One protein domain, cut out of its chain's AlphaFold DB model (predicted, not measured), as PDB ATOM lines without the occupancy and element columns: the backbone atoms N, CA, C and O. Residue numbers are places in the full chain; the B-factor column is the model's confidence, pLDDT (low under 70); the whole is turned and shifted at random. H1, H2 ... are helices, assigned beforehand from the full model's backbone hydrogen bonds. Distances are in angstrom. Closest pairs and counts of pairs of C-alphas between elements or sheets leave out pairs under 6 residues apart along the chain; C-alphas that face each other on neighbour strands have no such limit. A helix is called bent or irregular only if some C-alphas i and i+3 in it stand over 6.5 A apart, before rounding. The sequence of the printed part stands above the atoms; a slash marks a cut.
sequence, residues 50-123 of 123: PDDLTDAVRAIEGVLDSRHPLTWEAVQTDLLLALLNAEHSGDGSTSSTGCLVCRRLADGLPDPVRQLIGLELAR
ATOM      1  N   PRO A  50      22.371 -16.317  17.498       80.88
ATOM      2  CA  PRO A  50      20.944 -16.424  17.814       80.88
ATOM      3  C   PRO A  50      20.223 -15.073  17.919       80.88
ATOM      4  O   PRO A  50      19.039 -14.984  17.585       80.88
ATOM      5  N   ASP A  51      20.932 -14.031  18.350       86.19
ATOM      6  CA  ASP A  51      20.390 -12.677  18.477       86.19
ATOM      7  C   ASP A  51      20.105 -12.061  17.097       86.19
ATOM      8  O   ASP A  51      18.996 -11.576  16.866       86.19
ATOM      9  N   ASP A  52      21.023 -12.206  16.133       90.12
ATOM     10  CA  ASP A  52      20.826 -11.751  14.748       90.12
ATOM     11  C   ASP A  52      19.628 -12.443  14.080       90.12
ATOM     12  O   ASP A  52      18.826 -11.815  13.379       90.12
ATOM     13  N   LEU A  53      19.472 -13.752  14.307       90.12
ATOM     14  CA  LEU A  53      18.316 -14.501  13.813       90.12
ATOM     15  C   LEU A  53      17.016 -14.019  14.467       90.12
ATOM     16  O   LEU A  53      16.006 -13.867  13.778       90.12
ATOM     17  N   THR A  54      17.042 -13.748  15.771       92.75
ATOM     18  CA  THR A  54      15.883 -13.242  16.518       92.75
ATOM     19  C   THR A  54      15.443 -11.873  15.999       92.75
ATOM     20  O   THR A  54      14.251 -11.653  15.762       92.75
ATOM     21  N   ASP A  55      16.387 -10.968  15.753       95.31
ATOM     22  CA  ASP A  55      16.094  -9.643  15.210       95.31
ATOM     23  C   ASP A  55      15.569  -9.717  13.770       95.31
ATOM     24  O   ASP A  55      14.611  -9.019  13.419       95.31
ATOM     25  N   ALA A  56      16.114 -10.616  12.946       95.44
ATOM     26  CA  ALA A  56      15.603 -10.859  11.599       95.44
ATOM     27  C   ALA A  56      14.161 -11.401  11.609       95.44
ATOM     28  O   ALA A  56      13.336 -10.959  10.803       95.44
ATOM     29  N   VAL A  57      13.830 -12.317  12.529       96.19
ATOM     30  CA  VAL A  57      12.456 -12.817  12.718       96.19
ATOM     31  C   VAL A  57      11.520 -11.665  13.089       96.19
ATOM     32  O   VAL A  57      10.527 -11.444  12.390       96.19
ATOM     33  N   ARG A  58      11.873 -10.862  14.102       97.06
ATOM     34  CA  ARG A  58      11.078  -9.696  14.541       97.06
ATOM     35  C   ARG A  58      10.856  -8.677  13.427       97.06
ATOM     36  O   ARG A  58       9.764  -8.124  13.293       97.06
ATOM     37  N   ALA A  59      11.873  -8.429  12.603       97.81
ATOM     38  CA  ALA A  59      11.752  -7.520  11.470       97.81
ATOM     39  C   ALA A  59      10.695  -8.006  10.462       97.81
ATOM     40  O   ALA A  59       9.911  -7.203   9.955       97.81
ATOM     41  N   ILE A  60      10.631  -9.313  10.188       97.94
ATOM     42  CA  ILE A  60       9.615  -9.875   9.290       97.94
ATOM     43  C   ILE A  60       8.226  -9.839   9.922       97.94
ATOM     44  O   ILE A  60       7.271  -9.511   9.219       97.94
ATOM     45  N   GLU A  61       8.105 -10.112  11.222       97.69
ATOM     46  CA  GLU A  61       6.834  -9.993  11.949       97.69
ATOM     47  C   GLU A  61       6.257  -8.581  11.830       97.69
ATOM     48  O   GLU A  61       5.100  -8.429  11.452       97.69
ATOM     49  N   GLY A  62       7.075  -7.539  12.021       97.75
ATOM     50  CA  GLY A  62       6.631  -6.154  11.826       97.75
ATOM     51  C   GLY A  62       6.193  -5.845  10.385       97.75
ATOM     52  O   GLY A  62       5.267  -5.063  10.146       97.75
ATOM     53  N   VAL A  63       6.818  -6.472   9.384       97.88
ATOM     54  CA  VAL A  63       6.403  -6.324   7.977       97.88
ATOM     55  C   VAL A  63       5.100  -7.081   7.688       97.88
ATOM     56  O   VAL A  63       4.259  -6.572   6.944       97.88
ATOM     57  N   LEU A  64       4.912  -8.269   8.263       96.69
ATOM     58  CA  LEU A  64       3.671  -9.042   8.156       96.69
ATOM     59  C   LEU A  64       2.507  -8.301   8.811       96.69
ATOM     60  O   LEU A  64       1.478  -8.117   8.164       96.69
ATOM     61  N   ASP A  65       2.712  -7.792  10.023       97.06
ATOM     62  CA  ASP A  65       1.718  -7.028  10.775       97.06
ATOM     63  C   ASP A  65       1.305  -5.744  10.036       97.06
ATOM     64  O   ASP A  65       0.127  -5.431   9.893       97.06
ATOM     65  N   SER A  66       2.263  -5.034   9.431       96.88
ATOM     66  CA  SER A  66       1.958  -3.800   8.692       96.88
ATOM     67  C   SER A  66       1.315  -4.017   7.315       96.88
ATOM     68  O   SER A  66       0.496  -3.198   6.888       96.88
ATOM     69  N   ARG A  67       1.680  -5.072   6.572       95.06
ATOM     70  CA  ARG A  67       1.238  -5.268   5.170       95.06
ATOM     71  C   ARG A  67       0.106  -6.281   5.010       95.06
ATOM     72  O   ARG A  67      -0.697  -6.160   4.074       95.06
ATOM     73  N   HIS A  68       0.027  -7.262   5.903       93.69
ATOM     74  CA  HIS A  68      -0.921  -8.379   5.854       93.69
ATOM     75  C   HIS A  68      -1.521  -8.700   7.241       93.69
ATOM     76  O   HIS A  68      -1.572  -9.875   7.599       93.69
ATOM     77  N   PRO A  69      -2.014  -7.703   8.006       94.19
ATOM     78  CA  PRO A  69      -2.400  -7.880   9.413       94.19
ATOM     79  C   PRO A  69      -3.435  -8.989   9.630       94.19
ATOM     80  O   PRO A  69      -3.249  -9.841  10.486       94.19
ATOM     81  N   LEU A  70      -4.494  -9.027   8.812       91.19
ATOM     82  CA  LEU A  70      -5.582 -10.002   8.971       91.19
ATOM     83  C   LEU A  70      -5.117 -11.442   8.734       91.19
ATOM     84  O   LEU A  70      -5.466 -12.347   9.487       91.19
ATOM     85  N   THR A  71      -4.334 -11.659   7.677       90.56
ATOM     86  CA  THR A  71      -3.811 -12.992   7.376       90.56
ATOM     87  C   THR A  71      -2.761 -13.394   8.404       90.56
ATOM     88  O   THR A  71      -2.736 -14.550   8.808       90.56
ATOM     89  N   TRP A  72      -1.921 -12.453   8.847       94.06
ATOM     90  CA  TRP A  72      -0.929 -12.695   9.889       94.06
ATOM     91  C   TRP A  72      -1.587 -13.130  11.200       94.06
ATOM     92  O   TRP A  72      -1.260 -14.201  11.699       94.06
ATOM     93  N   GLU A  73      -2.580 -12.382  11.685       92.38
ATOM     94  CA  GLU A  73      -3.371 -12.728  12.873       92.38
ATOM     95  C   GLU A  73      -3.998 -14.128  12.754       92.38
ATOM     96  O   GLU A  73      -3.964 -14.914  13.701       92.38
ATOM     97  N   ALA A  74      -4.508 -14.475  11.567       90.75
ATOM     98  CA  ALA A  74      -5.142 -15.767  11.325       90.75
ATOM     99  C   ALA A  74      -4.173 -16.963  11.366       90.75
ATOM    100  O   ALA A  74      -4.606 -18.062  11.704       90.75
ATOM    101  N   VAL A  75      -2.892 -16.787  11.011       91.69
ATOM    102  CA  VAL A  75      -1.926 -17.903  10.890       91.69
ATOM    103  C   VAL A  75      -0.839 -17.914  11.962       91.69
ATOM    104  O   VAL A  75      -0.167 -18.933  12.124       91.69
ATOM    105  N   GLN A  76      -0.635 -16.809  12.683       92.50
ATOM    106  CA  GLN A  76       0.479 -16.648  13.618       92.50
ATOM    107  C   GLN A  76       0.479 -17.737  14.695       92.50
ATOM    108  O   GLN A  76       1.511 -18.354  14.948       92.50
ATOM    109  N   THR A  77      -0.680 -18.012  15.297       90.56
ATOM    110  CA  THR A  77      -0.803 -19.032  16.348       90.56
ATOM    111  C   THR A  77      -0.437 -20.423  15.832       90.56
ATOM    112  O   THR A  77       0.338 -21.126  16.475       90.56
ATOM    113  N   ASP A  78      -0.929 -20.807  14.652       90.69
ATOM    114  CA  ASP A  78      -0.640 -22.118  14.057       90.69
ATOM    115  C   ASP A  78       0.843 -22.272  13.712       90.69
ATOM    116  O   ASP A  78       1.436 -23.331  13.919       90.69
ATOM    117  N   LEU A  79       1.462 -21.199  13.217       93.19
ATOM    118  CA  LEU A  79       2.888 -21.154  12.923       93.19
ATOM    119  C   LEU A  79       3.743 -21.281  14.188       93.19
ATOM    120  O   LEU A  79       4.683 -22.075  14.209       93.19
ATOM    121  N   LEU A  80       3.407 -20.542  15.248       92.19
ATOM    122  CA  LEU A  80       4.100 -20.624  16.535       92.19
ATOM    123  C   LEU A  80       3.937 -22.008  17.173       92.19
ATOM    124  O   LEU A  80       4.917 -22.581  17.641       92.19
ATOM    125  N   LEU A  81       2.734 -22.586  17.136       91.00
ATOM    126  CA  LEU A  81       2.493 -23.949  17.615       91.00
ATOM    127  C   LEU A  81       3.291 -24.986  16.818       91.00
ATOM    128  O   LEU A  81       3.834 -25.922  17.401       91.00
ATOM    129  N   ALA A  82       3.391 -24.830  15.496       91.50
ATOM    130  CA  ALA A  82       4.199 -25.715  14.667       91.50
ATOM    131  C   ALA A  82       5.694 -25.634  15.018       91.50
ATOM    132  O   ALA A  82       6.354 -26.672  15.062       91.50
ATOM    133  N   LEU A  83       6.213 -24.436  15.311       92.50
ATOM    134  CA  LEU A  83       7.590 -24.254  15.775       92.50
ATOM    135  C   LEU A  83       7.817 -24.854  17.163       92.50
ATOM    136  O   LEU A  83       8.783 -25.585  17.336       92.50
ATOM    137  N   LEU A  84       6.913 -24.624  18.118       91.00
ATOM    138  CA  LEU A  84       6.993 -25.218  19.459       91.00
ATOM    139  C   LEU A  84       6.979 -26.751  19.400       91.00
ATOM    140  O   LEU A  84       7.767 -27.411  20.064       91.00
ATOM    141  N   ASN A  85       6.137 -27.336  18.544       88.31
ATOM    142  CA  ASN A  85       6.112 -28.786  18.326       88.31
ATOM    143  C   ASN A  85       7.388 -29.328  17.657       88.31
ATOM    144  O   ASN A  85       7.636 -30.535  17.693       88.31
ATOM    145  N   ALA A  86       8.163 -28.462  17.003       89.06
ATOM    146  CA  ALA A  86       9.441 -28.788  16.383       89.06
ATOM    147  C   ALA A  86      10.646 -28.379  17.247       89.06
ATOM    148  O   ALA A  86      11.790 -28.674  16.884       89.06
ATOM    149  N   GLU A  87      10.422 -27.719  18.381       87.31
ATOM    150  CA  GLU A  87      11.465 -27.457  19.358       87.31
ATOM    151  C   GLU A  87      11.985 -28.794  19.888       87.31
ATOM    152  O   GLU A  87      11.228 -29.707  20.229       87.31
ATOM    153  N   HIS A  88      13.303 -28.949  19.887       90.44
ATOM    154  CA  HIS A  88      13.946 -30.167  20.343       90.44
ATOM    155  C   HIS A  88      15.348 -29.861  20.852       90.44
ATOM    156  O   HIS A  88      16.022 -28.953  20.373       90.44
ATOM    157  N   SER A  89      15.806 -30.668  21.803       81.00
ATOM    158  CA  SER A  89      17.204 -30.671  22.211       81.00
ATOM    159  C   SER A  89      17.964 -31.607  21.278       81.00
ATOM    160  O   SER A  89      17.750 -32.822  21.290       81.00
ATOM    161  N   GLY A  90      18.802 -31.036  20.421       75.50
ATOM    162  CA  GLY A  90      19.753 -31.796  19.627       75.50
ATOM    163  C   GLY A  90      21.003 -32.135  20.438       75.50
ATOM    164  O   GLY A  90      21.293 -31.528  21.467       75.50
ATOM    165  N   ASP A  91      21.754 -33.120  19.958       73.38
ATOM    166  CA  ASP A  91      23.169 -33.248  20.292       73.38
ATOM    167  C   ASP A  91      23.956 -32.503  19.207       73.38
ATOM    168  O   ASP A  91      23.727 -32.732  18.013       73.38
ATOM    169  N   GLY A  92      24.879 -31.621  19.602       68.31
ATOM    170  CA  GLY A  92      25.772 -30.912  18.680       68.31
ATOM    171  C   GLY A  92      26.678 -31.851  17.872       68.31
ATOM    172  O   GLY A  92      27.209 -31.456  16.837       68.31
ATOM    173  N   SER A  93      26.824 -33.114  18.293       75.06
ATOM    174  CA  SER A  93      27.509 -34.156  17.516       75.06
ATOM    175  C   SER A  93      26.674 -34.695  16.342       75.06
ATOM    176  O   SER A  93      27.218 -35.241  15.377       75.06
ATOM    177  N   THR A  94      25.348 -34.532  16.388       74.81
ATOM    178  CA  THR A  94      24.430 -34.974  15.336       74.81
ATOM    179  C   THR A  94      24.229 -33.855  14.323       74.81
ATOM    180  O   THR A  94      23.694 -32.800  14.649       74.81
ATOM    181  N   SER A  95      24.598 -34.100  13.062       81.12
ATOM    182  CA  SER A  95      24.329 -33.135  11.988       81.12
ATOM    183  C   SER A  95      22.825 -32.850  11.854       81.12
ATOM    184  O   SER A  95      22.002 -33.773  11.883       81.12
ATOM    185  N   SER A  96      22.467 -31.586  11.616       81.75
ATOM    186  CA  SER A  96      21.077 -31.165  11.377       81.75
ATOM    187  C   SER A  96      20.421 -31.923  10.214       81.75
ATOM    188  O   SER A  96      19.226 -32.199  10.239       81.75
ATOM    189  N   THR A  97      21.200 -32.359   9.219       83.38
ATOM    190  CA  THR A  97      20.722 -33.159   8.078       83.38
ATOM    191  C   THR A  97      20.259 -34.562   8.491       83.38
ATOM    192  O   THR A  97      19.346 -35.123   7.882       83.38
ATOM    193  N   GLY A  98      20.861 -35.132   9.539       84.50
ATOM    194  CA  GLY A  98      20.460 -36.414  10.121       84.50
ATOM    195  C   GLY A  98      19.249 -36.307  11.052       84.50
ATOM    196  O   GLY A  98      18.475 -37.264  11.168       84.50
ATOM    197  N   CYS A  99      19.028 -35.141  11.663       89.50
ATOM    198  CA  CYS A  99      17.936 -34.915  12.606       89.50
ATOM    199  C   CYS A  99      16.564 -34.958  11.906       89.50
ATOM    200  O   CYS A  99      16.296 -34.232  10.947       89.50
ATOM    201  N   LEU A 100      15.670 -35.834  12.382       88.75
ATOM    202  CA  LEU A 100      14.317 -35.990  11.828       88.75
ATOM    203  C   LEU A 100      13.500 -34.696  11.952       88.75
ATOM    204  O   LEU A 100      12.750 -34.354  11.041       88.75
ATOM    205  N   VAL A 101      13.646 -33.981  13.069       90.81
ATOM    206  CA  VAL A 101      12.899 -32.747  13.337       90.81
ATOM    207  C   VAL A 101      13.370 -31.624  12.412       90.81
ATOM    208  O   VAL A 101      12.548 -30.990  11.756       90.81
ATOM    209  N   CYS A 102      14.686 -31.464  12.249       91.06
ATOM    210  CA  CYS A 102      15.270 -30.516  11.296       91.06
ATOM    211  C   CYS A 102      14.841 -30.797   9.847       91.06
ATOM    212  O   CYS A 102      14.536 -29.868   9.104       91.06
ATOM    213  N   ARG A 103      14.760 -32.075   9.446       88.94
ATOM    214  CA  ARG A 103      14.248 -32.453   8.118       88.94
ATOM    215  C   ARG A 103      12.794 -32.033   7.917       88.94
ATOM    216  O   ARG A 103      12.483 -31.457   6.885       88.94
ATOM    217  N   ARG A 104      11.932 -32.242   8.916       88.62
ATOM    218  CA  ARG A 104      10.526 -31.804   8.856       88.62
ATOM    219  C   ARG A 104      10.388 -30.285   8.782       88.62
ATOM    220  O   ARG A 104       9.544 -29.790   8.048       88.62
ATOM    221  N   LEU A 105      11.225 -29.539   9.505       89.81
ATOM    222  CA  LEU A 105      11.267 -28.075   9.398       89.81
ATOM    223  C   LEU A 105      11.668 -27.615   7.985       89.81
ATOM    224  O   LEU A 105      11.125 -26.632   7.475       89.81
ATOM    225  N   ALA A 106      12.582 -28.346   7.339       88.06
ATOM    226  CA  ALA A 106      13.039 -28.068   5.979       88.06
ATOM    227  C   ALA A 106      11.984 -28.357   4.892       88.06
ATOM    228  O   ALA A 106      12.099 -27.812   3.793       88.06
ATOM    229  N   ASP A 107      10.929 -29.127   5.192       88.00
ATOM    230  CA  ASP A 107       9.808 -29.383   4.268       88.00
ATOM    231  C   ASP A 107       8.927 -28.133   4.025       88.00
ATOM    232  O   ASP A 107       8.028 -28.132   3.173       88.00
ATOM    233  N   GLY A 108       9.208 -27.039   4.741       88.38
ATOM    234  CA  GLY A 108       8.596 -25.729   4.557       88.38
ATOM    235  C   GLY A 108       7.354 -25.514   5.419       88.38
ATOM    236  O   GLY A 108       7.198 -26.117   6.477       88.38
ATOM    237  N   LEU A 109       6.479 -24.606   4.974       90.75
ATOM    238  CA  LEU A 109       5.304 -24.194   5.746       90.75
ATOM    239  C   LEU A 109       4.380 -25.382   6.091       90.75
ATOM    240  O   LEU A 109       4.139 -26.223   5.219       90.75
ATOM    241  N   PRO A 110       3.783 -25.399   7.299       87.00
ATOM    242  CA  PRO A 110       2.776 -26.387   7.681       87.00
ATOM    243  C   PRO A 110       1.571 -26.412   6.733       87.00
ATOM    244  O   PRO A 110       1.140 -25.375   6.222       87.00
ATOM    245  N   ASP A 111       0.972 -27.591   6.547       84.62
ATOM    246  CA  ASP A 111      -0.183 -27.784   5.660       84.62
ATOM    247  C   ASP A 111      -1.372 -26.852   5.924       84.62
ATOM    248  O   ASP A 111      -1.879 -26.294   4.949       84.62
ATOM    249  N   PRO A 112      -1.805 -26.614   7.178       79.19
ATOM    250  CA  PRO A 112      -2.897 -25.681   7.451       79.19
ATOM    251  C   PRO A 112      -2.607 -24.271   6.923       79.19
ATOM    252  O   PRO A 112      -3.462 -23.648   6.298       79.19
ATOM    253  N   VAL A 113      -1.363 -23.805   7.069       83.25
ATOM    254  CA  VAL A 113      -0.922 -22.487   6.594       83.25
ATOM    255  C   VAL A 113      -0.857 -22.459   5.068       83.25
ATOM    256  O   VAL A 113      -1.346 -21.519   4.444       83.25
ATOM    257  N   ARG A 114      -0.323 -23.514   4.435       85.12
ATOM    258  CA  ARG A 114      -0.313 -23.644   2.964       85.12
ATOM    259  C   ARG A 114      -1.724 -23.621   2.380       85.12
ATOM    260  O   ARG A 114      -1.948 -22.970   1.360       85.12
ATOM    261  N   GLN A 115      -2.663 -24.311   3.023       82.25
ATOM    262  CA  GLN A 115      -4.066 -24.354   2.617       82.25
ATOM    263  C   GLN A 115      -4.744 -22.998   2.796       82.25
ATOM    264  O   GLN A 115      -5.435 -22.557   1.883       82.25
ATOM    265  N   LEU A 116      -4.519 -22.310   3.918       78.06
ATOM    266  CA  LEU A 116      -5.128 -21.008   4.190       78.06
ATOM    267  C   LEU A 116      -4.648 -19.944   3.202       78.06
ATOM    268  O   LEU A 116      -5.478 -19.262   2.601       78.06
ATOM    269  N   ILE A 117      -3.336 -19.900   2.930       77.12
ATOM    270  CA  ILE A 117      -2.787 -19.097   1.832       77.12
ATOM    271  C   ILE A 117      -3.514 -19.507   0.549       77.12
ATOM    272  O   ILE A 117      -4.154 -18.662  -0.062       77.12
ATOM    273  N   GLY A 118      -3.498 -20.800   0.190       74.38
ATOM    274  CA  GLY A 118      -4.152 -21.395  -0.987       74.38
ATOM    275  C   GLY A 118      -5.631 -21.033  -1.190       74.38
ATOM    276  O   GLY A 118      -6.084 -20.919  -2.328       74.38
ATOM    277  N   LEU A 119      -6.379 -20.820  -0.110       66.31
ATOM    278  CA  LEU A 119      -7.782 -20.408  -0.140       66.31
ATOM    279  C   LEU A 119      -7.935 -18.896  -0.353       66.31
ATOM    280  O   LEU A 119      -8.814 -18.485  -1.111       66.31
ATOM    281  N   GLU A 120      -7.059 -18.072   0.229       60.22
ATOM    282  CA  GLU A 120      -6.934 -16.656  -0.151       60.22
ATOM    283  C   GLU A 120      -6.453 -16.495  -1.606       60.22
ATOM    284  O   GLU A 120      -6.794 -15.522  -2.269       60.22
ATOM    285  N   LEU A 121      -5.706 -17.470  -2.141       53.22
ATOM    286  CA  LEU A 121      -5.204 -17.487  -3.521       53.22
ATOM    287  C   LEU A 121      -6.283 -17.729  -4.591       53.22
ATOM    288  O   LEU A 121      -5.996 -17.510  -5.775       53.22
ATOM    289  N   ALA A 122      -7.448 -18.253  -4.204       53.06
ATOM    290  CA  ALA A 122      -8.535 -18.653  -5.101       53.06
ATOM    291  C   ALA A 122      -9.718 -17.665  -5.121       53.06
ATOM    292  O   ALA A 122     -10.643 -17.853  -5.913       53.06
ATOM    293  N   ARG A 123      -9.695 -16.641  -4.258       47.84
ATOM    294  CA  ARG A 123     -10.660 -15.529  -4.223       47.84
ATOM    295  C   ARG A 123     -10.108 -14.305  -4.948       47.84
ATOM    296  O   ARG A 123     -10.944 -13.557  -5.498       47.84
TER     297      ARG A 123
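Overview. This is residues 50 to 123 of the 123 residues of an uncharacterized protein of Blastococcus aggregatus (UniProt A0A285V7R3). The helices make a loose, open zigzag: H1 and H2 meet at a corner as a narrow V, the long link of residues 87 to 99 then turns the chain round, and short H3, near the last residue of H2, is followed by short H4, which runs back beside H2. Residues 50 to 60 of H1 stick out. The class is all helix: 74 residues are printed, with four named helices, H1 to H4; radius of gyration of the C-alphas 14.7 A, spans 46 by 27 by 16 A.

Arrangement. Start at H2, residues 69 to 86, irregular: C-alphas 74 and 77 are 7.4 A apart. H1, residues 50 to 67, only just touches it, with 3 C-alpha pairs within 8 A, only at the corner; closest are C-alphas of Leu 64 and Trp 72, 6.1 A. H4, residues 111 to 120, touches H2, closest at C-alphas of Val 75 and Val 113, 6.4 A, at a shallow tilt of 12 degrees, opposite ways. Every O i to N i+4 pair is within hydrogen-bond range in H1 and H4, 12 of 14 in H2.

Along the chain. Find C-alpha 50 at (20.944, -16.424, 17.814); H1 runs 25.9 A from there. H2 spans 25.0 A. H3 holds residues 100 to 106. H4 ends at C-alpha 120, (-6.934, -16.656, -0.151).

Size, cuts and confidence. The printed part has no cut; the H2 to H3 link is long. Residues 92 and 119 to 123 have pLDDT under 70.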